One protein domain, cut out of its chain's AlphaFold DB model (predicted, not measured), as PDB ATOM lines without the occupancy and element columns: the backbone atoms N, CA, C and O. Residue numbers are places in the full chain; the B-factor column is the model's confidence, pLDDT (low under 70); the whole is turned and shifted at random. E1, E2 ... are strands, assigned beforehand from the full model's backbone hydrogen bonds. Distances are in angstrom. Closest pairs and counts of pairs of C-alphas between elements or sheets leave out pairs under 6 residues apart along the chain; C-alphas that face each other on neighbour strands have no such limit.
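AT A GLANCE: This is residues 575 to 750 of the 948 residues of an uncharacterized protein of Candidatus Kentron sp. TC (UniProt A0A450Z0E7). With little regular structure, two loop-rich lobes stand end to end, built on the antiparallel meanders E3, E4, E5 and E8, E9, E10; long, bent E6 runs through both. The printed part has 176 residues, under half in its eleven named strands, one branched antiparallel sheet. All strand and compact, it has a radius of gyration of the C-alphas of 17.0 A and spans 53 by 29 by 28 A.

HOW THE PARTS SIT: E1, residues 575 to 577, is the antiparallel neighbour of E6, residues 644 to 658, with N 645 and O 576 3.0 A apart, within hydrogen-bond range. E11, residues 741 to 749, neighbours E6 too, with N 654 and O 744 at 2.8 A.

IN THESE COORDINATES: E2 to E5 are residues 588 to 590, 606 to 609, 615 to 622 and 625 to 628; E7 to E10 are 677 to 679, 695 to 698, 703 to 710 and 722 to 727. E6 runs 37.6 A from C-alpha 644 at (133.549, 194.801, 265.424) to C-alpha 658 at (152.754, 224.967, 253.874).

THE WHOLE: The printed part has no cut. E6 to E7 is a long link. pLDDT is under 70 at residues 584, 712 to 717 and 728 to 733.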
ATOM      1  N   ALA A 575     141.334 196.244 269.091       92.69
ATOM      2  CA  ALA A 575     140.177 195.621 268.495       92.69
ATOM      3  C   ALA A 575     139.138 195.409 269.589       92.69
ATOM      4  O   ALA A 575     139.496 195.151 270.738       92.69
ATOM      5  N   GLY A 576     137.872 195.499 269.222       93.06
ATOM      6  CA  GLY A 576     136.784 195.334 270.167       93.06
ATOM      7  C   GLY A 576     135.447 195.287 269.461       93.06
ATOM      8  O   GLY A 576     135.368 195.212 268.228       93.06
ATOM      9  N   THR A 577     134.397 195.349 270.263       93.00
ATOM     10  CA  THR A 577     133.018 195.346 269.798       93.00
ATOM     11  C   THR A 577     132.334 196.593 270.321       93.00
ATOM     12  O   THR A 577     132.462 196.943 271.488       93.00
ATOM     13  N   VAL A 578     131.584 197.274 269.463       92.25
ATOM     14  CA  VAL A 578     130.791 198.431 269.867       92.25
ATOM     15  C   VAL A 578     129.772 198.000 270.927       92.25
ATOM     16  O   VAL A 578     128.858 197.225 270.631       92.25
ATOM     17  N   THR A 579     129.914 198.521 272.145       89.88
ATOM     18  CA  THR A 579     129.022 198.206 273.277       89.88
ATOM     19  C   THR A 579     127.824 199.151 273.343       89.88
ATOM     20  O   THR A 579     126.711 198.732 273.663       89.88
ATOM     21  N   GLU A 580     128.020 200.412 272.954       88.25
ATOM     22  CA  GLU A 580     126.994 201.445 272.979       88.25
ATOM     23  C   GLU A 580     127.157 202.393 271.777       88.25
ATOM     24  O   GLU A 580     128.266 202.740 271.366       88.25
ATOM     25  N   ASN A 581     126.040 202.829 271.190       80.88
ATOM     26  CA  ASN A 581     126.059 203.865 270.155       80.88
ATOM     27  C   ASN A 581     126.206 205.243 270.811       80.88
ATOM     28  O   ASN A 581     125.535 205.531 271.801       80.88
ATOM     29  N   HIS A 582     127.009 206.134 270.229       77.00
ATOM     30  CA  HIS A 582     127.185 207.475 270.780       77.00
ATOM     31  C   HIS A 582     125.940 208.353 270.521       77.00
ATOM     32  O   HIS A 582     125.840 209.086 269.531       77.00
ATOM     33  N   GLY A 583     124.954 208.294 271.419       73.75
ATOM     34  CA  GLY A 583     123.702 209.043 271.287       73.75
ATOM     35  C   GLY A 583     122.973 208.751 269.963       73.75
ATOM     36  O   GLY A 583     122.691 207.600 269.645       73.75
ATOM     37  N   LEU A 584     122.653 209.803 269.195       65.75
ATOM     38  CA  LEU A 584     122.071 209.715 267.838       65.75
ATOM     39  C   LEU A 584     123.121 209.885 266.718       65.75
ATOM     40  O   LEU A 584     122.752 210.031 265.551       65.75
ATOM     41  N   ASP A 585     124.413 209.920 267.055       78.12
ATOM     42  CA  ASP A 585     125.492 210.146 266.092       78.12
ATOM     43  C   ASP A 585     125.943 208.825 265.457       78.12
ATOM     44  O   ASP A 585     126.571 207.987 266.096       78.12
ATOM     45  N   ALA A 586     125.641 208.649 264.169       79.12
ATOM     46  CA  ALA A 586     125.999 207.448 263.415       79.12
ATOM     47  C   ALA A 586     127.514 207.288 263.164       79.12
ATOM     48  O   ALA A 586     127.939 206.231 262.690       79.12
ATOM     49  N   MET A 587     128.315 208.324 263.454       88.25
ATOM     50  CA  MET A 587     129.770 208.363 263.255       88.25
ATOM     51  C   MET A 587     130.563 208.175 264.558       88.25
ATOM     52  O   MET A 587     131.794 208.250 264.538       88.25
ATOM     53  N   GLY A 588     129.888 207.929 265.682       90.12
ATOM     54  CA  GLY A 588     130.525 207.705 266.976       90.12
ATOM     55  C   GLY A 588     130.007 206.470 267.697       90.12
ATOM     56  O   GLY A 588     128.860 206.058 267.518       90.12
ATOM     57  N   PHE A 589     130.846 205.905 268.555       93.19
ATOM     58  CA  PHE A 589     130.463 204.806 269.431       93.19
ATOM     59  C   PHE A 589     131.262 204.802 270.733       93.19
ATOM     60  O   PHE A 589     132.232 205.550 270.891       93.19
ATOM     61  N   ARG A 590     130.842 203.935 271.654       89.94
ATOM     62  CA  ARG A 590     131.513 203.666 272.918       89.94
ATOM     63  C   ARG A 590     131.764 202.171 273.120       89.94
ATOM     64  O   ARG A 590     130.930 201.320 272.787       89.94
ATOM     65  N   ASP A 591     132.931 201.871 273.665       89.75
ATOM     66  CA  ASP A 591     133.335 200.551 274.133       89.75
ATOM     67  C   ASP A 591     133.734 200.676 275.608       89.75
ATOM     68  O   ASP A 591     134.787 201.227 275.923       89.75
ATOM     69  N   ASP A 592     132.857 200.236 276.512       84.00
ATOM     70  CA  ASP A 592     133.087 200.317 277.961       84.00
ATOM     71  C   ASP A 592     134.227 199.414 278.454       84.00
ATOM     72  O   ASP A 592     134.751 199.636 279.549       84.00
ATOM     73  N   ASP A 593     134.643 198.435 277.648       82.50
ATOM     74  CA  ASP A 593     135.756 197.542 277.962       82.50
ATOM     75  C   ASP A 593     137.113 198.123 277.518       82.50
ATOM     76  O   ASP A 593     138.163 197.527 277.777       82.50
ATOM     77  N   SER A 594     137.116 199.303 276.883       83.94
ATOM     78  CA  SER A 594     138.309 199.946 276.326       83.94
ATOM     79  C   SER A 594     138.525 201.365 276.866       83.94
ATOM     80  O   SER A 594     137.605 202.170 276.946       83.94
ATOM     81  N   ASP A 595     139.781 201.717 277.153       85.00
ATOM     82  CA  ASP A 595     140.208 203.113 277.317       85.00
ATOM     83  C   ASP A 595     141.132 203.490 276.156       85.00
ATOM     84  O   ASP A 595     142.334 203.206 276.151       85.00
ATOM     85  N   PHE A 596     140.549 204.090 275.119       89.00
ATOM     86  CA  PHE A 596     141.277 204.446 273.905       89.00
ATOM     87  C   PHE A 596     142.287 205.559 274.161       89.00
ATOM     88  O   PHE A 596     143.385 205.550 273.596       89.00
ATOM     89  N   GLN A 597     141.928 206.517 275.016       86.62
ATOM     90  CA  GLN A 597     142.775 207.660 275.328       86.62
ATOM     91  C   GLN A 597     144.050 207.218 276.048       86.62
ATOM     92  O   GLN A 597     145.144 207.587 275.608       86.62
ATOM     93  N   ASP A 598     143.919 206.392 277.083       83.19
ATOM     94  CA  ASP A 598     145.060 205.843 277.819       83.19
ATOM     95  C   ASP A 598     145.820 204.793 276.995       83.19
ATOM     96  O   ASP A 598     147.042 204.657 277.098       83.19
ATOM     97  N   GLY A 599     145.124 204.137 276.064       85.06
ATOM     98  CA  GLY A 599     145.707 203.333 274.996       85.06
ATOM     99  C   GLY A 599     146.531 204.134 273.975       85.06
ATOM    100  O   GLY A 599     147.203 203.565 273.114       85.06
ATOM    101  N   GLY A 600     146.543 205.459 274.050       89.62
ATOM    102  CA  GLY A 600     147.327 206.306 273.164       89.62
ATOM    103  C   GLY A 600     146.678 206.580 271.804       89.62
ATOM    104  O   GLY A 600     147.367 207.075 270.914       89.62
ATOM    105  N   VAL A 601     145.385 206.274 271.642       93.62
ATOM    106  CA  VAL A 601     144.582 206.641 270.465       93.62
ATOM    107  C   VAL A 601     144.270 208.136 270.510       93.62
ATOM    108  O   VAL A 601     143.919 208.692 271.560       93.62
ATOM    109  N   GLY A 602     144.394 208.812 269.375       93.31
ATOM    110  CA  GLY A 602     144.166 210.243 269.240       93.31
ATOM    111  C   GLY A 602     143.498 210.641 267.928       93.31
ATOM    112  O   GLY A 602     143.138 209.824 267.085       93.31
ATOM    113  N   GLU A 603     143.317 211.948 267.764       92.62
ATOM    114  CA  GLU A 603     142.791 212.522 266.528       92.62
ATOM    115  C   GLU A 603     143.756 212.284 265.366       92.62
ATOM    116  O   GLU A 603     144.973 212.448 265.516       92.62
ATOM    117  N   GLY A 604     143.207 211.937 264.206       91.75
ATOM    118  CA  GLY A 604     143.958 211.588 263.007       91.75
ATOM    119  C   GLY A 604     144.382 210.120 262.917       91.75
ATOM    120  O   GLY A 604     144.971 209.733 261.911       91.75
ATOM    121  N   ASP A 605     144.074 209.305 263.928       95.69
ATOM    122  CA  ASP A 605     144.200 207.848 263.840       95.69
ATOM    123  C   ASP A 605     143.101 207.251 262.943       95.69
ATOM    124  O   ASP A 605     142.088 207.897 262.662       95.69
ATOM    125  N   VAL A 606     143.281 206.016 262.469       94.38
ATOM    126  CA  VAL A 606     142.349 205.384 261.519       94.38
ATOM    127  C   VAL A 606     141.542 204.304 262.213       94.38
ATOM    128  O   VAL A 606     142.100 203.392 262.814       94.38
ATOM    129  N   LEU A 607     140.226 204.358 262.065       94.62
ATOM    130  CA  LEU A 607     139.310 203.340 262.552       94.62
ATOM    131  C   LEU A 607     138.731 202.548 261.383       94.62
ATOM    132  O   LEU A 607     138.291 203.127 260.390       94.62
ATOM    133  N   VAL A 608     138.723 201.226 261.511       93.50
ATOM    134  CA  VAL A 608     138.157 200.288 260.539       93.50
ATOM    135  C   VAL A 608     137.037 199.496 261.209       93.50
ATOM    136  O   VAL A 608     137.283 198.762 262.161       93.50
ATOM    137  N   ASN A 609     135.811 199.631 260.710       93.94
ATOM    138  CA  ASN A 609     134.690 198.754 261.037       93.94
ATOM    139  C   ASN A 609     134.823 197.489 260.184       93.94
ATOM    140  O   ASN A 609     134.584 197.502 258.972       93.94
ATOM    141  N   ILE A 610     135.247 196.391 260.802       95.00
ATOM    142  CA  ILE A 610     135.493 195.141 260.073       95.00
ATOM    143  C   ILE A 610     134.197 194.389 259.760       95.00
ATOM    144  O   ILE A 610     134.189 193.559 258.854       95.00
ATOM    145  N   THR A 611     133.091 194.709 260.438       95.12
ATOM    146  CA  THR A 611     131.784 194.090 260.175       95.12
ATOM    147  C   THR A 611     131.209 194.508 258.830       95.12
ATOM    148  O   THR A 611     130.589 193.693 258.146       95.12
ATOM    149  N   ASP A 612     131.369 195.772 258.438       92.25
ATOM    150  CA  ASP A 612     130.809 196.282 257.182       92.25
ATOM    151  C   ASP A 612     131.862 196.737 256.162       92.25
ATOM    152  O   ASP A 612     131.491 197.069 255.031       92.25
ATOM    153  N   GLY A 613     133.142 196.720 256.552       91.25
ATOM    154  CA  GLY A 613     134.301 197.108 255.748       91.25
ATOM    155  C   GLY A 613     134.558 198.615 255.692       91.25
ATOM    156  O   GLY A 613     135.457 199.048 254.966       91.25
ATOM    157  N   SER A 614     133.772 199.427 256.408       91.75
ATOM    158  CA  SER A 614     133.934 200.879 256.394       91.75
ATOM    159  C   SER A 614     135.139 201.328 257.213       91.75
ATOM    160  O   SER A 614     135.573 200.668 258.155       91.75
ATOM    161  N   ARG A 615     135.710 202.473 256.847       91.88
ATOM    162  CA  ARG A 615     136.840 203.084 257.555       91.88
ATOM    163  C   ARG A 615     136.676 204.593 257.652       91.88
ATOM    164  O   ARG A 615     135.969 205.188 256.840       91.88
ATOM    165  N   GLY A 616     137.324 205.196 258.639       91.25
ATOM    166  CA  GLY A 616     137.255 206.628 258.900       91.25
ATOM    167  C   GLY A 616     138.434 207.136 259.717       91.25
ATOM    168  O   GLY A 616     139.128 206.366 260.376       91.25
ATOM    169  N   VAL A 617     138.653 208.449 259.672       93.88
ATOM    170  CA  VAL A 617     139.673 209.129 260.482       93.88
ATOM    171  C   VAL A 617     139.042 209.604 261.787       93.88
ATOM    172  O   VAL A 617     137.980 210.230 261.766       93.88
ATOM    173  N   ILE A 618     139.682 209.307 262.913       93.94
ATOM    174  CA  ILE A 618     139.233 209.680 264.255       93.94
ATOM    175  C   ILE A 618     139.346 211.196 264.432       93.94
ATOM    176  O   ILE A 618     140.386 211.793 264.163       93.94
ATOM    177  N   ARG A 619     138.268 211.822 264.910       90.88
ATOM    178  CA  ARG A 619     138.172 213.265 265.162       90.88
ATOM    179  C   ARG A 619     138.138 213.618 266.646       90.88
ATOM    180  O   ARG A 619     138.493 214.733 266.991       90.88
ATOM    181  N   SER A 620     137.688 212.715 267.515       90.25
ATOM    182  CA  SER A 620     137.719 212.937 268.964       90.25
ATOM    183  C   SER A 620     137.775 211.619 269.725       90.25
ATOM    184  O   SER A 620     137.130 210.650 269.316       90.25
ATOM    185  N   VAL A 621     138.493 211.624 270.850       91.25
ATOM    186  CA  VAL A 621     138.661 210.484 271.765       91.25
ATOM    187  C   VAL A 621     138.513 210.973 273.202       91.25
ATOM    188  O   VAL A 621     139.232 211.897 273.591       91.25
ATOM    189  N   VAL A 622     137.620 210.361 273.982       88.12
ATOM    190  CA  VAL A 622     137.454 210.646 275.419       88.12
ATOM    191  C   VAL A 622     137.177 209.336 276.157       88.12
ATOM    192  O   VAL A 622     136.092 208.774 276.030       88.12
ATOM    193  N   GLY A 623     138.151 208.838 276.926       82.69
ATOM    194  CA  GLY A 623     138.052 207.525 277.582       82.69
ATOM    195  C   GLY A 623     137.729 206.404 276.582       82.69
ATOM    196  O   GLY A 623     138.452 206.223 275.601       82.69
ATOM    197  N   GLY A 624     136.617 205.694 276.800       84.38
ATOM    198  CA  GLY A 624     136.098 204.640 275.910       84.38
ATOM    199  C   GLY A 624     135.211 205.121 274.754       84.38
ATOM    200  O   GLY A 624     134.570 204.309 274.094       84.38
ATOM    201  N   GLU A 625     135.122 206.429 274.500       89.88
ATOM    202  CA  GLU A 625     134.321 207.003 273.410       89.88
ATOM    203  C   GLU A 625     135.196 207.465 272.233       89.88
ATOM    204  O   GLU A 625     136.203 208.159 272.420       89.88
ATOM    205  N   LEU A 626     134.761 207.144 271.009       91.88
ATOM    206  CA  LEU A 626     135.382 207.574 269.755       91.88
ATOM    207  C   LEU A 626     134.363 208.164 268.784       91.88
ATOM    208  O   LEU A 626     133.233 207.688 268.664       91.88
ATOM    209  N   LYS A 627     134.806 209.159 268.010       91.75
ATOM    210  CA  LYS A 627     134.081 209.670 266.839       91.75
ATOM    211  C   LYS A 627     135.005 209.765 265.645       91.75
ATOM    212  O   LYS A 627     136.127 210.258 265.774       91.75
ATOM    213  N   VAL A 628     134.516 209.363 264.478       91.75
ATOM    214  CA  VAL A 628     135.205 209.592 263.204       91.75
ATOM    215  C   VAL A 628     134.615 210.793 262.474       91.75
ATOM    216  O   VAL A 628     133.470 211.177 262.698       91.75
ATOM    217  N   VAL A 629     135.390 211.393 261.570       87.69
ATOM    218  CA  VAL A 629     134.892 212.454 260.681       87.69
ATOM    219  C   VAL A 629     133.754 211.915 259.808       87.69
ATOM    220  O   VAL A 629     132.715 212.561 259.660       87.69
ATOM    221  N   ARG A 630     133.960 210.725 259.236       86.94
ATOM    222  CA  ARG A 630     132.997 209.980 258.425       86.94
ATOM    223  C   ARG A 630     133.459 208.533 258.265       86.94
ATOM    224  O   ARG A 630     134.660 208.285 258.223       86.94
ATOM    225  N   LEU A 631     132.512 207.616 258.090       88.19
ATOM    226  CA  LEU A 631     132.765 206.271 257.578       88.19
ATOM    227  C   LEU A 631     132.486 206.192 256.075       88.19
ATOM    228  O   LEU A 631     131.525 206.782 255.572       88.19
ATOM    229  N   TYR A 632     133.314 205.450 255.352       86.19
ATOM    230  CA  TYR A 632     133.133 205.202 253.924       86.19
ATOM    231  C   TYR A 632     133.782 203.878 253.499       86.19
ATOM    232  O   TYR A 632     134.540 203.265 254.251       86.19
ATOM    233  N   GLY A 633     133.487 203.440 252.272       85.00
ATOM    234  CA  GLY A 633     134.055 202.226 251.675       85.00
ATOM    235  C   GLY A 633     133.414 200.917 252.144       85.00
ATOM    236  O   GLY A 633     133.688 199.879 251.548       85.00
ATOM    237  N   GLY A 634     132.537 200.964 253.149       88.56
ATOM    238  CA  GLY A 634     131.779 199.817 253.632       88.56
ATOM    239  C   GLY A 634     130.342 199.779 253.126       88.56
ATOM    240  O   GLY A 634     129.844 200.698 252.466       88.56
ATOM    241  N   THR A 635     129.660 198.688 253.461       91.81
ATOM    242  CA  THR A 635     128.283 198.419 253.018       91.81
ATOM    243  C   THR A 635     127.235 199.279 253.728       91.81
ATOM    244  O   THR A 635     126.186 199.544 253.138       91.81
ATOM    245  N   ARG A 636     127.494 199.735 254.965       90.88
ATOM    246  CA  ARG A 636     126.554 200.556 255.751       90.88
ATOM    247  C   ARG A 636     127.107 201.932 256.105       90.88
ATOM    248  O   ARG A 636     126.329 202.882 256.126       90.88
ATOM    249  N   ASN A 637     128.414 202.046 256.346       90.81
ATOM    250  CA  ASN A 637     129.096 203.289 256.721       90.81
ATOM    251  C   ASN A 637     128.482 203.969 257.961       90.81
ATOM    252  O   ASN A 637     128.394 205.194 258.028       90.81
ATOM    253  N   VAL A 638     128.022 203.164 258.922       89.44
ATOM    254  CA  VAL A 638     127.488 203.596 260.224       89.44
ATOM    255  C   VAL A 638     127.864 202.561 261.280       89.44
ATOM    256  O   VAL A 638     127.868 201.365 260.969       89.44
ATOM    257  N   PHE A 639     128.114 202.998 262.515       90.38
ATOM    258  CA  PHE A 639     128.319 202.082 263.640       90.38
ATOM    259  C   PHE A 639     126.998 201.547 264.196       90.38
ATOM    260  O   PHE A 639     125.975 202.241 264.211       90.38
ATOM    261  N   ARG A 640     127.026 200.298 264.661       89.50
ATOM    262  CA  ARG A 640     125.950 199.663 265.427       89.50
ATOM    263  C   ARG A 640     126.535 198.906 266.607       89.50
ATOM    264  O   ARG A 640     127.627 198.367 266.501       89.50
ATOM    265  N   ILE A 641     125.758 198.786 267.679       90.50
ATOM    266  CA  ILE A 641     126.045 197.849 268.770       90.50
ATOM    267  C   ILE A 641     126.273 196.451 268.186       90.50
ATOM    268  O   ILE A 641     125.470 195.978 267.376       90.50
ATOM    269  N   GLY A 642     127.367 195.813 268.594       89.44
ATOM    270  CA  GLY A 642     127.805 194.522 268.069       89.44
ATOM    271  C   GLY A 642     128.703 194.597 266.829       89.44
ATOM    272  O   GLY A 642     129.243 193.563 266.449       89.44
ATOM    273  N   ASP A 643     128.892 195.770 266.208       93.69
ATOM    274  CA  ASP A 643     129.905 195.920 265.158       93.69
ATOM    275  C   ASP A 643     131.300 195.729 265.768       93.69
ATOM    276  O   ASP A 643     131.616 196.254 266.836       93.69
ATOM    277  N   GLU A 644     132.150 194.988 265.074       95.88
ATOM    278  CA  GLU A 644     133.549 194.801 265.424       95.88
ATOM    279  C   GLU A 644     134.400 195.875 264.744       95.88
ATOM    280  O   GLU A 644     134.192 196.231 263.576       95.88
ATOM    281  N   TYR A 645     135.400 196.377 265.462       94.88
ATOM    282  CA  TYR A 645     136.280 197.428 264.967       94.88
ATOM    283  C   TYR A 645     137.756 197.115 265.221       94.88
ATOM    284  O   TYR A 645     138.111 196.311 266.083       94.88
ATOM    285  N   ARG A 646     138.624 197.783 264.456       95.81
ATOM    286  CA  ARG A 646     140.079 197.842 264.644       95.81
ATOM    287  C   ARG A 646     140.558 199.283 264.527       95.81
ATOM    288  O   ARG A 646     139.998 200.047 263.740       95.81
ATOM    289  N   ILE A 647     141.593 199.652 265.278       95.50
ATOM    290  CA  ILE A 647     142.174 201.002 265.234       95.50
ATOM    291  C   ILE A 647     143.651 200.915 264.873       95.50
ATOM    292  O   ILE A 647     144.402 200.145 265.471       95.50
ATOM    293  N   ARG A 648     144.056 201.752 263.922       95.19
ATOM    294  CA  ARG A 648     145.443 201.985 263.538       95.19
ATOM    295  C   ARG A 648     145.898 203.286 264.180       95.19
ATOM    296  O   ARG A 648     145.280 204.323 263.941       95.19
ATOM    297  N   VAL A 649     146.978 203.246 264.956       95.69
ATOM    298  CA  VAL A 649     147.475 204.418 265.700       95.69
ATOM    299  C   VAL A 649     148.750 204.953 265.066       95.69
ATOM    300  O   VAL A 649     149.688 204.193 264.841       95.69
ATOM    301  N   ALA A 650     148.814 206.248 264.781       95.69
ATOM    302  CA  ALA A 650     150.000 206.869 264.207       95.69
ATOM    303  C   ALA A 650     151.119 206.992 265.249       95.69
ATOM    304  O   ALA A 650     150.910 207.502 266.350       95.69
ATOM    305  N   THR A 651     152.338 206.593 264.897       94.81
ATOM    306  CA  THR A 651     153.504 206.716 265.796       94.81
ATOM    307  C   THR A 651     154.289 208.007 265.553       94.81
ATOM    308  O   THR A 651     154.989 208.500 266.446       94.81
ATOM    309  N   ARG A 652     154.130 208.606 264.365       94.88
ATOM    310  CA  ARG A 652     154.826 209.821 263.943       94.88
ATOM    311  C   ARG A 652     153.866 210.862 263.369       94.88
ATOM    312  O   ARG A 652     152.918 210.551 262.655       94.88
ATOM    313  N   ILE A 653     154.162 212.120 263.664       94.88
ATOM    314  CA  ILE A 653     153.538 213.321 263.126       94.88
ATOM    315  C   ILE A 653     154.638 214.104 262.406       94.88
ATOM    316  O   ILE A 653     155.608 214.557 263.020       94.88
ATOM    317  N   ILE A 654     154.508 214.239 261.092       94.12
ATOM    318  CA  ILE A 654     155.320 215.161 260.305       94.12
ATOM    319  C   ILE A 654     154.856 216.578 260.675       94.12
ATOM    320  O   ILE A 654     153.650 216.839 260.609       94.12
ATOM    321  N   PRO A 655     155.777 217.466 261.108       91.19
ATOM    322  CA  PRO A 655     155.438 218.832 261.486       91.19
ATOM    323  C   PRO A 655     154.702 219.574 260.375       91.19
ATOM    324  O   PRO A 655     154.823 219.224 259.202       91.19
ATOM    325  N   GLU A 656     153.976 220.613 260.769       95.00
ATOM    326  CA  GLU A 656     153.193 221.422 259.844       95.00
ATOM    327  C   GLU A 656     154.050 221.972 258.701       95.00
ATOM    328  O   GLU A 656     155.131 222.527 258.916       95.00
ATOM    329  N   LYS A 657     153.549 221.782 257.483       95.38
ATOM    330  CA  LYS A 657     154.111 222.302 256.241       95.38
ATOM    331  C   LYS A 657     153.085 223.181 255.542       95.38
ATOM    332  O   LYS A 657     151.891 223.073 255.803       95.38
ATOM    333  N   ILE A 658     153.571 224.040 254.654       95.81
ATOM    334  CA  ILE A 658     152.754 224.967 253.874       95.81
ATOM    335  C   ILE A 658     152.781 224.512 252.419       95.81
ATOM    336  O   ILE A 658     153.861 224.356 251.856       95.81
ATOM    337  N   ALA A 659     151.616 224.296 251.816       93.94
ATOM    338  CA  ALA A 659     151.505 223.806 250.446       93.94
ATOM    339  C   ALA A 659     152.077 224.808 249.425       93.94
ATOM    340  O   ALA A 659     151.537 225.909 249.261       93.94
ATOM    341  N   ASN A 660     153.130 224.408 248.702       94.44
ATOM    342  CA  ASN A 660     153.633 225.105 247.518       94.44
ATOM    343  C   ASN A 660     153.099 224.445 246.233       94.44
ATOM    344  O   ASN A 660     153.787 223.690 245.542       94.44
ATOM    345  N   CYS A 661     151.829 224.718 245.957       91.25
ATOM    346  CA  CYS A 661     151.090 224.274 244.790       91.25
ATOM    347  C   CYS A 661     151.658 224.870 243.495       91.25
ATOM    348  O   CYS A 661     151.557 226.072 243.241       91.25
ATOM    349  N   ALA A 662     152.170 224.000 242.628       87.69
ATOM    350  CA  ALA A 662     152.517 224.329 241.252       87.69
ATOM    351  C   ALA A 662     151.978 223.264 240.291       87.69
ATOM    352  O   ALA A 662     151.750 222.118 240.677       87.69
ATOM    353  N   ASP A 663     151.796 223.647 239.030       86.19
ATOM    354  CA  ASP A 663     151.375 222.726 237.979       86.19
ATOM    355  C   ASP A 663     152.560 221.860 237.528       86.19
ATOM    356  O   ASP A 663     153.596 222.373 237.096       86.19
ATOM    357  N   ILE A 664     152.394 220.539 237.585       81.75
ATOM    358  CA  ILE A 664     153.335 219.563 237.027       81.75
ATOM    359  C   ILE A 664     152.772 219.092 235.686       81.75
ATOM    360  O   ILE A 664     151.756 218.395 235.632       81.75
ATOM    361  N   SER A 665     153.411 219.499 234.589       81.44
ATOM    362  CA  SER A 665     153.025 219.092 233.234       81.44
ATOM    363  C   SER A 665     153.616 217.728 232.873       81.44
ATOM    364  O   SER A 665     154.832 217.550 232.898       81.44
ATOM    365  N   LEU A 666     152.747 216.792 232.493       76.25
ATOM    366  CA  LEU A 666     153.081 215.484 231.932       76.25
ATOM    367  C   LEU A 666     152.687 215.438 230.448       76.25
ATOM    368  O   LEU A 666     151.948 216.303 229.974       76.25
ATOM    369  N   ASP A 667     153.187 214.442 229.710       73.12
ATOM    370  CA  ASP A 667     153.033 214.356 228.247       73.12
ATOM    371  C   ASP A 667     151.559 214.321 227.774       73.12
ATOM    372  O   ASP A 667     151.277 214.660 226.624       73.12
ATOM    373  N   ASP A 668     150.609 213.952 228.646       76.06
ATOM    374  CA  ASP A 668     149.178 213.816 228.342       76.06
ATOM    375  C   ASP A 668     148.211 214.554 229.299       76.06
ATOM    376  O   ASP A 668     147.019 214.651 228.991       76.06
ATOM    377  N   HIS A 669     148.676 215.117 230.425       82.19
ATOM    378  CA  HIS A 669     147.845 215.879 231.372       82.19
ATOM    379  C   HIS A 669     148.665 216.790 232.311       82.19
ATOM    380  O   HIS A 669     149.890 216.811 232.283       82.19
ATOM    381  N   THR A 670     147.996 217.594 233.147       83.12
ATOM    382  CA  THR A 670     148.637 218.437 234.177       83.12
ATOM    383  C   THR A 670     148.139 218.044 235.561       83.12
ATOM    384  O   THR A 670     146.930 217.943 235.780       83.12
ATOM    385  N   ILE A 671     149.067 217.831 236.490       84.81
ATOM    386  CA  ILE A 671     148.777 217.591 237.903       84.81
ATOM    387  C   ILE A 671     148.857 218.934 238.630       84.81
ATOM    388  O   ILE A 671     149.871 219.619 238.558       84.81
ATOM    389  N   THR A 672     147.789 219.305 239.330       87.12
ATOM    390  CA  THR A 672     147.709 220.538 240.121       87.12
ATOM    391  C   THR A 672     147.045 220.261 241.467       87.12
ATOM    392  O   THR A 672     146.368 219.237 241.633       87.12
ATOM    393  N   CYS A 673     147.235 221.163 242.429       89.00
ATOM    394  CA  CYS A 673     146.510 221.113 243.694       89.00
ATOM    395  C   CYS A 673     144.996 221.172 243.464       89.00
ATOM    396  O   CYS A 673     144.499 221.901 242.607       89.00
ATOM    397  N   GLY A 674     144.237 220.416 244.250       87.25
ATOM    398  CA  GLY A 674     142.784 220.428 244.156       87.25
ATOM    399  C   GLY A 674     142.117 219.522 245.177       87.25
ATOM    400  O   GLY A 674     142.682 219.202 246.217       87.25
ATOM    401  N   SER A 675     140.896 219.079 244.867       82.12
ATOM    402  CA  SER A 675     140.008 218.357 245.802       82.12
ATOM    403  C   SER A 675     140.562 217.055 246.404       82.12
ATOM    404  O   SER A 675     140.053 216.562 247.406       82.12
ATOM    405  N   ARG A 676     141.560 216.441 245.766       85.00
ATOM    406  CA  ARG A 676     142.147 215.158 246.191       85.00
ATOM    407  C   ARG A 676     143.645 215.064 245.939       85.00
ATOM    408  O   ARG A 676     144.229 214.019 246.199       85.00
ATOM    409  N   THR A 677     144.239 216.123 245.407       89.56
ATOM    410  CA  THR A 677     145.634 216.144 244.985       89.56
ATOM    411  C   THR A 677     146.310 217.292 245.701       89.56
ATOM    412  O   THR A 677     145.890 218.436 245.537       89.56
ATOM    413  N   LEU A 678     147.327 216.989 246.496       91.88
ATOM    414  CA  LEU A 678     148.260 217.985 247.007       91.88
ATOM    415  C   LEU A 678     149.499 217.943 246.121       91.88
ATOM    416  O   LEU A 678     150.056 216.867 245.908       91.88
ATOM    417  N   VAL A 679     149.918 219.105 245.634       91.19
ATOM    418  CA  VAL A 679     151.243 219.312 245.054       91.19
ATOM    419  C   VAL A 679     151.997 220.253 245.984       91.19
ATOM    420  O   VAL A 679     151.507 221.338 246.281       91.19
ATOM    421  N   ASP A 680     153.159 219.832 246.464       93.50
ATOM    422  CA  ASP A 680     154.038 220.663 247.280       93.50
ATOM    423  C   ASP A 680     155.474 220.558 246.770       93.50
ATOM    424  O   ASP A 680     156.196 219.612 247.081       93.50
ATOM    425  N   MET A 681     155.880 221.545 245.973       90.06
ATOM    426  CA  MET A 681     157.186 221.558 245.308       90.06
ATOM    427  C   MET A 681     158.370 221.651 246.276       90.06
ATOM    428  O   MET A 681     159.493 221.341 245.882       90.06
ATOM    429  N   ASP A 682     158.139 222.049 247.530       91.56
ATOM    430  CA  ASP A 682     159.185 222.139 248.556       91.56
ATOM    431  C   ASP A 682     159.326 220.837 249.364       91.56
ATOM    432  O   ASP A 682     160.137 220.740 250.294       91.56
ATOM    433  N   THR A 683     158.527 219.821 249.032       91.25
ATOM    434  CA  THR A 683     158.476 218.559 249.758       91.25
ATOM    435  C   THR A 683     158.601 217.381 248.809       91.25
ATOM    436  O   THR A 683     157.809 217.227 247.890       91.25
ATOM    437  N   ASP A 684     159.546 216.484 249.090       90.25
ATOM    438  CA  ASP A 684     159.469 215.109 248.609       90.25
ATOM    439  C   ASP A 684     158.845 214.242 249.709       90.25
ATOM    440  O   ASP A 684     159.438 213.986 250.763       90.25
ATOM    441  N   PHE A 685     157.603 213.823 249.482       91.94
ATOM    442  CA  PHE A 685     156.821 213.053 250.442       91.94
ATOM    443  C   PHE A 685     157.412 211.661 250.690       91.94
ATOM    444  O   PHE A 685     157.323 211.159 251.813       91.94
ATOM    445  N   ARG A 686     158.069 211.053 249.694       88.25
ATOM    446  CA  ARG A 686     158.721 209.747 249.863       88.25
ATOM    447  C   ARG A 686     159.976 209.877 250.713       88.25
ATOM    448  O   ARG A 686     160.179 209.053 251.604       88.25
ATOM    449  N   GLU A 687     160.780 210.917 250.489       87.94
ATOM    450  CA  GLU A 687     162.006 211.153 251.265       87.94
ATOM    451  C   GLU A 687     161.723 211.407 252.749       87.94
ATOM    452  O   GLU A 687     162.473 210.947 253.611       87.94
ATOM    453  N   ILE A 688     160.618 212.083 253.077       89.38
ATOM    454  CA  ILE A 688     160.236 212.312 254.482       89.38
ATOM    455  C   ILE A 688     159.476 211.131 255.113       89.38
ATOM    456  O   ILE A 688     159.204 211.153 256.323       89.38
ATOM    457  N   GLY A 689     159.197 210.084 254.329       88.00
ATOM    458  CA  GLY A 689     158.663 208.800 254.779       88.00
ATOM    459  C   GLY A 689     157.141 208.659 254.738       88.00
ATOM    460  O   GLY A 689     156.633 207.785 255.432       88.00
ATOM    461  N   VAL A 690     156.429 209.485 253.963       92.06
ATOM    462  CA  VAL A 690     154.976 209.361 253.748       92.06
ATOM    463  C   VAL A 690     154.666 208.164 252.862       92.06
ATOM    464  O   VAL A 690     155.370 207.905 251.881       92.06
ATOM    465  N   GLN A 691     153.594 207.447 253.185       90.56
ATOM    466  CA  GLN A 691     153.180 206.224 252.502       90.56
ATOM    467  C   GLN A 691     151.660 206.177 252.279       90.56
ATOM    468  O   GLN A 691     150.899 206.859 252.969       90.56
ATOM    469  N   PRO A 692     151.173 205.379 251.312       90.62
ATOM    470  CA  PRO A 692     149.752 205.063 251.217       90.62
ATOM    471  C   PRO A 692     149.211 204.482 252.530       90.62
ATOM    472  O   PRO A 692     149.827 203.611 253.135       90.62
ATOM    473  N   GLY A 693     148.038 204.942 252.956       88.62
ATOM    474  CA  GLY A 693     147.423 204.590 254.235       88.62
ATOM    475  C   GLY A 693     147.744 205.557 255.377       88.62
ATOM    476  O   GLY A 693     147.105 205.444 256.426       88.62
ATOM    477  N   ASP A 694     148.666 206.502 255.170       93.81
ATOM    478  CA  ASP A 694     148.904 207.625 256.077       93.81
ATOM    479  C   ASP A 694     147.724 208.602 256.090       93.81
ATOM    480  O   ASP A 694     146.861 208.579 255.211       93.81
ATOM    481  N   VAL A 695     147.675 209.488 257.081       94.75
ATOM    482  CA  VAL A 695     146.571 210.441 257.247       94.75
ATOM    483  C   VAL A 695     147.089 211.867 257.149       94.75
ATOM    484  O   VAL A 695     148.062 212.221 257.804       94.75
ATOM    485  N   ILE A 696     146.414 212.702 256.367       94.06
ATOM    486  CA  ILE A 696     146.694 214.135 256.255       94.06
ATOM    487  C   ILE A 696     145.546 214.950 256.852       94.06
ATOM    488  O   ILE A 696     144.372 214.630 256.652       94.06
ATOM    489  N   GLU A 697     145.892 216.014 257.569       93.00
ATOM    490  CA  GLU A 697     144.970 217.060 258.017       93.00
ATOM    491  C   GLU A 697     145.306 218.343 257.263       93.00
ATOM    492  O   GLU A 697     146.441 218.817 257.334       93.00
ATOM    493  N   ASN A 698     144.327 218.929 256.575       91.19
ATOM    494  CA  ASN A 698     144.417 220.318 256.136       91.19
ATOM    495  C   ASN A 698     143.987 221.201 257.316       91.19
ATOM    496  O   ASN A 698     142.819 221.181 257.713       91.19
ATOM    497  N   ARG A 699     144.937 221.934 257.898       90.38
ATOM    498  CA  ARG A 699     144.769 222.696 259.144       90.38
ATOM    499  C   ARG A 699     143.936 223.954 258.944       90.38
ATOM    500  O   ARG A 699     143.133 224.286 259.813       90.38
ATOM    501  N   ASP A 700     144.073 224.605 257.793       89.88
ATOM    502  CA  ASP A 700     143.332 225.831 257.481       89.88
ATOM    503  C   ASP A 700     141.860 225.557 257.183       89.88
ATOM    504  O   ASP A 700     140.978 226.331 257.563       89.88
ATOM    505  N   LYS A 701     141.575 224.431 256.522       86.00
ATOM    506  CA  LYS A 701     140.214 224.054 256.110       86.00
ATOM    507  C   LYS A 701     139.576 222.989 257.010       86.00
ATOM    508  O   LYS A 701     138.395 222.685 256.846       86.00
ATOM    509  N   GLY A 702     140.321 222.439 257.969       84.12
ATOM    510  CA  GLY A 702     139.826 221.563 259.036       84.12
ATOM    511  C   GLY A 702     139.291 220.204 258.572       84.12
ATOM    512  O   GLY A 702     138.380 219.660 259.205       84.12
ATOM    513  N   TRP A 703     139.807 219.660 257.465       85.88
ATOM    514  CA  TRP A 703     139.388 218.363 256.922       85.88
ATOM    515  C   TRP A 703     140.530 217.341 256.923       85.88
ATOM    516  O   TRP A 703     141.706 217.693 256.870       85.88
ATOM    517  N   TRP A 704     140.153 216.062 256.963       90.19
ATOM    518  CA  TRP A 704     141.074 214.928 257.009       90.19
ATOM    519  C   TRP A 704     140.967 214.064 255.750       90.19
ATOM    520  O   TRP A 704     139.883 213.924 255.167       90.19
ATOM    521  N   GLY A 705     142.075 213.447 255.356       89.00
ATOM    522  CA  GLY A 705     142.118 212.478 254.267       89.00
ATOM    523  C   GLY A 705     143.068 211.325 254.559       89.00
ATOM    524  O   GLY A 705     144.045 211.493 255.282       89.00
ATOM    525  N   ILE A 706     142.783 210.158 253.981       90.69
ATOM    526  CA  ILE A 706     143.700 209.012 253.982       90.69
ATOM    527  C   ILE A 706     144.473 209.034 252.666       90.69
ATOM    528  O   ILE A 706     143.872 209.036 251.597       90.69
ATOM    529  N   ILE A 707     145.794 209.060 252.716       92.00
ATOM    530  CA  ILE A 707     146.662 209.094 251.540       92.00
ATOM    531  C   ILE A 707     146.502 207.778 250.768       92.00
ATOM    532  O   ILE A 707     146.647 206.697 251.327       92.00
ATOM    533  N   GLN A 708     146.170 207.859 249.482       90.19
ATOM    534  CA  GLN A 708     146.025 206.704 248.587       90.19
ATOM    535  C   GLN A 708     147.300 206.461 247.786       90.19
ATOM    536  O   GLN A 708     147.657 205.314 247.539       90.19
ATOM    537  N   GLU A 709     147.984 207.533 247.385       89.06
ATOM    538  CA  GLU A 709     149.175 207.459 246.542       89.06
ATOM    539  C   GLU A 709     150.172 208.560 246.914       89.06
ATOM    540  O   GLU A 709     149.782 209.682 247.248       89.06
ATOM    541  N   VAL A 710     151.463 208.229 246.815       89.50
ATOM    542  CA  VAL A 710     152.596 209.135 247.056       89.50
ATOM    543  C   VAL A 710     153.467 209.150 245.801       89.50
ATOM    544  O   VAL A 710     154.299 208.259 245.618       89.50
ATOM    545  N   GLY A 711     153.267 210.135 244.929       77.62
ATOM    546  CA  GLY A 711     153.953 210.289 243.642       77.62
ATOM    547  C   GLY A 711     153.665 209.190 242.606       77.62
ATOM    548  O   GLY A 711     153.629 208.000 242.928       77.62
ATOM    549  N   GLU A 712     153.492 209.568 241.336       62.72
ATOM    550  CA  GLU A 712     153.204 208.620 240.248       62.72
ATOM    551  C   GLU A 712     154.451 207.842 239.794       62.72
ATOM    552  O   GLU A 712     155.562 208.369 239.706       62.72
ATOM    553  N   SER A 713     154.274 206.554 239.487       48.69
ATOM    554  CA  SER A 713     155.362 205.689 239.027       48.69
ATOM    555  C   SER A 713     155.776 206.049 237.591       48.69
ATOM    556  O   SER A 713     155.092 205.672 236.646       48.69
ATOM    557  N   GLY A 714     156.918 206.733 237.427       56.53
ATOM    558  CA  GLY A 714     157.582 206.952 236.128       56.53
ATOM    559  C   GLY A 714     157.562 208.378 235.554       56.53
ATOM    560  O   GLY A 714     157.953 208.553 234.403       56.53
ATOM    561  N   ALA A 715     157.146 209.394 236.314       54.56
ATOM    562  CA  ALA A 715     156.779 210.702 235.767       54.56
ATOM    563  C   ALA A 715     157.641 211.882 236.275       54.56
ATOM    564  O   ALA A 715     157.378 212.423 237.340       54.56
ATOM    565  N   SER A 716     158.590 212.363 235.459       61.62
ATOM    566  CA  SER A 716     159.263 213.684 235.566       61.62
ATOM    567  C   SER A 716     160.074 214.008 236.847       61.62
ATOM    568  O   SER A 716     160.011 213.322 237.866       61.62
ATOM    569  N   ALA A 717     160.890 215.071 236.790       62.97
ATOM    570  CA  ALA A 717     161.460 215.682 237.993       62.97
ATOM    571  C   ALA A 717     160.299 216.233 238.843       62.97
ATOM    572  O   ALA A 717     159.452 216.929 238.292       62.97
ATOM    573  N   ASN A 718     160.268 215.941 240.151       71.88
ATOM    574  CA  ASN A 718     159.233 216.339 241.133       71.88
ATOM    575  C   ASN A 718     158.043 215.372 241.335       71.88
ATOM    576  O   ASN A 718     157.068 215.735 241.989       71.88
ATOM    577  N   ALA A 719     158.118 214.115 240.875       74.62
ATOM    578  CA  ALA A 719     157.091 213.101 241.176       74.62
ATOM    579  C   ALA A 719     156.832 212.916 242.688       74.62
ATOM    580  O   ALA A 719     155.701 212.665 243.099       74.62
ATOM    581  N   GLY A 720     157.874 213.045 243.518       83.00
ATOM    582  CA  GLY A 720     157.792 212.923 244.978       83.00
ATOM    583  C   GLY A 720     156.984 214.029 245.662       83.00
ATOM    584  O   GLY A 720     156.615 213.868 246.821       83.00
ATOM    585  N   SER A 721     156.649 215.106 244.947       88.81
ATOM    586  CA  SER A 721     155.917 216.273 245.454       88.81
ATOM    587  C   SER A 721     154.400 216.157 245.368       88.81
ATOM    588  O   SER A 721     153.699 217.126 245.644       88.81
ATOM    589  N   VAL A 722     153.867 214.994 244.982       89.75
ATOM    590  CA  VAL A 722     152.426 214.794 244.778       89.75
ATOM    591  C   VAL A 722     151.865 213.773 245.767       89.75
ATOM    592  O   VAL A 722     152.361 212.651 245.855       89.75
ATOM    593  N   LEU A 723     150.770 214.121 246.446       91.69
ATOM    594  CA  LEU A 723     149.928 213.177 247.188       91.69
ATOM    595  C   LEU A 723     148.538 213.104 246.574       91.69
ATOM    596  O   LEU A 723     147.918 214.138 246.315       91.69
ATOM    597  N   ARG A 724     148.005 211.889 246.436       90.00
ATOM    598  CA  ARG A 724     146.572 211.679 246.202       90.00
ATOM    599  C   ARG A 724     145.921 211.157 247.464       90.00
ATOM    600  O   ARG A 724     146.443 210.243 248.099       90.00
ATOM    601  N   VAL A 725     144.770 211.717 247.816       89.25
ATOM    602  CA  VAL A 725     144.092 211.415 249.078       89.25
ATOM    603  C   VAL A 725     142.653 210.983 248.861       89.25
ATOM    604  O   VAL A 725     141.921 211.491 248.008       89.25
ATOM    605  N   GLU A 726     142.234 210.039 249.687       85.31
ATOM    606  CA  GLU A 726     140.854 209.689 249.909       85.31
ATOM    607  C   GLU A 726     140.236 210.639 250.908       85.31
ATOM    608  O   GLU A 726     140.643 210.728 252.064       85.31
ATOM    609  N   PHE A 727     139.230 211.358 250.437       71.19
ATOM    610  CA  PHE A 727     138.504 212.300 251.255       71.19
ATOM    611  C   PHE A 727     137.738 211.610 252.393       71.19
ATOM    612  O   PHE A 727     136.927 210.721 252.131       71.19
ATOM    613  N   ALA A 728     137.929 212.084 253.629       61.22
ATOM    614  CA  ALA A 728     137.239 211.566 254.812       61.22
ATOM    615  C   ALA A 728     136.164 212.516 255.392       61.22
ATOM    616  O   ALA A 728     135.614 212.223 256.449       61.22
ATOM    617  N   GLY A 729     135.832 213.643 254.742       60.16
ATOM    618  CA  GLY A 729     134.865 214.637 255.252       60.16
ATOM    619  C   GLY A 729     133.484 214.666 254.562       60.16
ATOM    620  O   GLY A 729     133.093 213.760 253.820       60.16
ATOM    621  N   GLY A 730     132.735 215.757 254.767       53.38
ATOM    622  CA  GLY A 730     131.468 216.048 254.083       53.38
ATOM    623  C   GLY A 730     131.191 217.555 254.008       53.38
ATOM    624  O   GLY A 730     130.515 218.097 254.871       53.38
ATOM    625  N   GLY A 731     131.719 218.238 252.989       56.78
ATOM    626  CA  GLY A 731     131.558 219.685 252.775       56.78
ATOM    627  C   GLY A 731     131.984 220.108 251.363       56.78
ATOM    628  O   GLY A 731     132.576 219.306 250.649       56.78
ATOM    629  N   ALA A 732     131.662 221.332 250.929       53.50
ATOM    630  CA  ALA A 732     131.819 221.788 249.536       53.50
ATOM    631  C   ALA A 732     133.164 222.480 249.196       53.50
ATOM    632  O   ALA A 732     133.282 223.049 248.116       53.50
ATOM    633  N   ALA A 733     134.180 222.423 250.064       63.31
ATOM    634  CA  ALA A 733     135.520 222.955 249.773       63.31
ATOM    635  C   ALA A 733     136.609 222.153 250.509       63.31
ATOM    636  O   ALA A 733     137.203 222.627 251.471       63.31
ATOM    637  N   ASN A 734     136.827 220.901 250.092       71.44
ATOM    638  CA  ASN A 734     137.919 220.062 250.607       71.44
ATOM    639  C   ASN A 734     138.967 219.899 249.514       71.44
ATOM    640  O   ASN A 734     139.135 218.827 248.946       71.44
ATOM    641  N   ASP A 735     139.574 221.011 249.136       84.75
ATOM    642  CA  ASP A 735     140.693 221.074 248.215       84.75
ATOM    643  C   ASP A 735     141.960 221.515 248.937       84.75
ATOM    644  O   ASP A 735     141.914 222.166 249.981       84.75
ATOM    645  N   PHE A 736     143.097 221.139 248.371       89.69
ATOM    646  CA  PHE A 736     144.363 221.777 248.682       89.69
ATOM    647  C   PHE A 736     144.494 223.048 247.846       89.69
ATOM    648  O   PHE A 736     144.208 223.045 246.647       89.69
ATOM    649  N   SER A 737     144.918 224.134 248.478       92.00
ATOM    650  CA  SER A 737     145.223 225.406 247.827       92.00
ATOM    651  C   SER A 737     146.624 225.882 248.195       92.00
ATOM    652  O   SER A 737     147.187 225.474 249.208       92.00
ATOM    653  N   GLN A 738     147.185 226.764 247.363       93.88
ATOM    654  CA  GLN A 738     148.458 227.421 247.655       93.88
ATOM    655  C   GLN A 738     148.412 228.072 249.039       93.88
ATOM    656  O   GLN A 738     147.522 228.879 249.308       93.88
ATOM    657  N   GLY A 739     149.409 227.781 249.869       92.25
ATOM    658  CA  GLY A 739     149.522 228.353 251.206       92.25
ATOM    659  C   GLY A 739     148.734 227.623 252.292       92.25
ATOM    660  O   GLY A 739     148.875 228.020 253.444       92.25
ATOM    661  N   ASP A 740     147.967 226.574 251.965       93.62
ATOM    662  CA  ASP A 740     147.290 225.759 252.979       93.62
ATOM    663  C   ASP A 740     148.329 225.072 253.891       93.62
ATOM    664  O   ASP A 740     149.246 224.393 253.416       93.62
ATOM    665  N   GLY A 741     148.159 225.209 255.202       95.12
ATOM    666  CA  GLY A 741     148.875 224.468 256.230       95.12
ATOM    667  C   GLY A 741     148.363 223.036 256.347       95.12
ATOM    668  O   GLY A 741     147.153 222.784 256.383       95.12
ATOM    669  N   TYR A 742     149.274 222.070 256.428       94.50
ATOM    670  CA  TYR A 742     148.923 220.661 256.573       94.50
ATOM    671  C   TYR A 742     149.882 219.905 257.495       94.50
ATOM    672  O   TYR A 742     151.073 220.209 257.568       94.50
ATOM    673  N   ILE A 743     149.365 218.882 258.181       95.44
ATOM    674  CA  ILE A 743     150.170 217.908 258.935       95.44
ATOM    675  C   ILE A 743     149.906 216.497 258.414       95.44
ATOM    676  O   ILE A 743     148.800 216.192 257.972       95.44
ATOM    677  N   ILE A 744     150.907 215.621 258.503       96.19
ATOM    678  CA  ILE A 744     150.774 214.214 258.101       96.19
ATOM    679  C   ILE A 744     151.081 213.312 259.290       96.19
ATOM    680  O   ILE A 744     152.072 213.489 259.996       96.19
ATOM    681  N   ARG A 745     150.222 212.325 259.507       96.06
ATOM    682  CA  ARG A 745     150.404 211.221 260.443       96.06
ATOM    683  C   ARG A 745     150.849 209.994 259.685       96.06
ATOM    684  O   ARG A 745     150.232 209.639 258.686       96.06
ATOM    685  N   THR A 746     151.910 209.370 260.176       94.31
ATOM    686  CA  THR A 746     152.560 208.239 259.519       94.31
ATOM    687  C   THR A 746     153.079 207.218 260.530       94.31
ATOM    688  O   THR A 746     153.041 207.441 261.747       94.31
ATOM    689  N   GLY A 747     153.553 206.080 260.024       91.88
ATOM    690  CA  GLY A 747     154.092 204.988 260.832       91.88
ATOM    691  C   GLY A 747     153.009 204.319 261.670       91.88
ATOM    692  O   GLY A 747     153.193 204.127 262.869       91.88
ATOM    693  N   PHE A 748     151.855 204.036 261.070       94.19
ATOM    694  CA  PHE A 748     150.722 203.430 261.762       94.19
ATOM    695  C   PHE A 748     151.063 202.052 262.349       94.19
ATOM    696  O   PHE A 748     151.673 201.225 261.675       94.19
ATOM    697  N   VAL A 749     150.639 201.805 263.593       95.12
ATOM    698  CA  VAL A 749     150.632 200.476 264.223       95.12
ATOM    699  C   VAL A 749     149.254 199.836 264.099       95.12
ATOM    700  O   VAL A 749     148.247 200.455 264.445       95.12
ATOM    701  N   ASP A 750     149.246 198.570 263.689       95.38
ATOM    702  CA  ASP A 750     148.077 197.695 263.603       95.38
ATOM    703  C   ASP A 750     148.127 196.603 264.691       95.38
ATOM    704  O   ASP A 750     147.194 196.422 265.478       95.38
TER     705      ASP A 750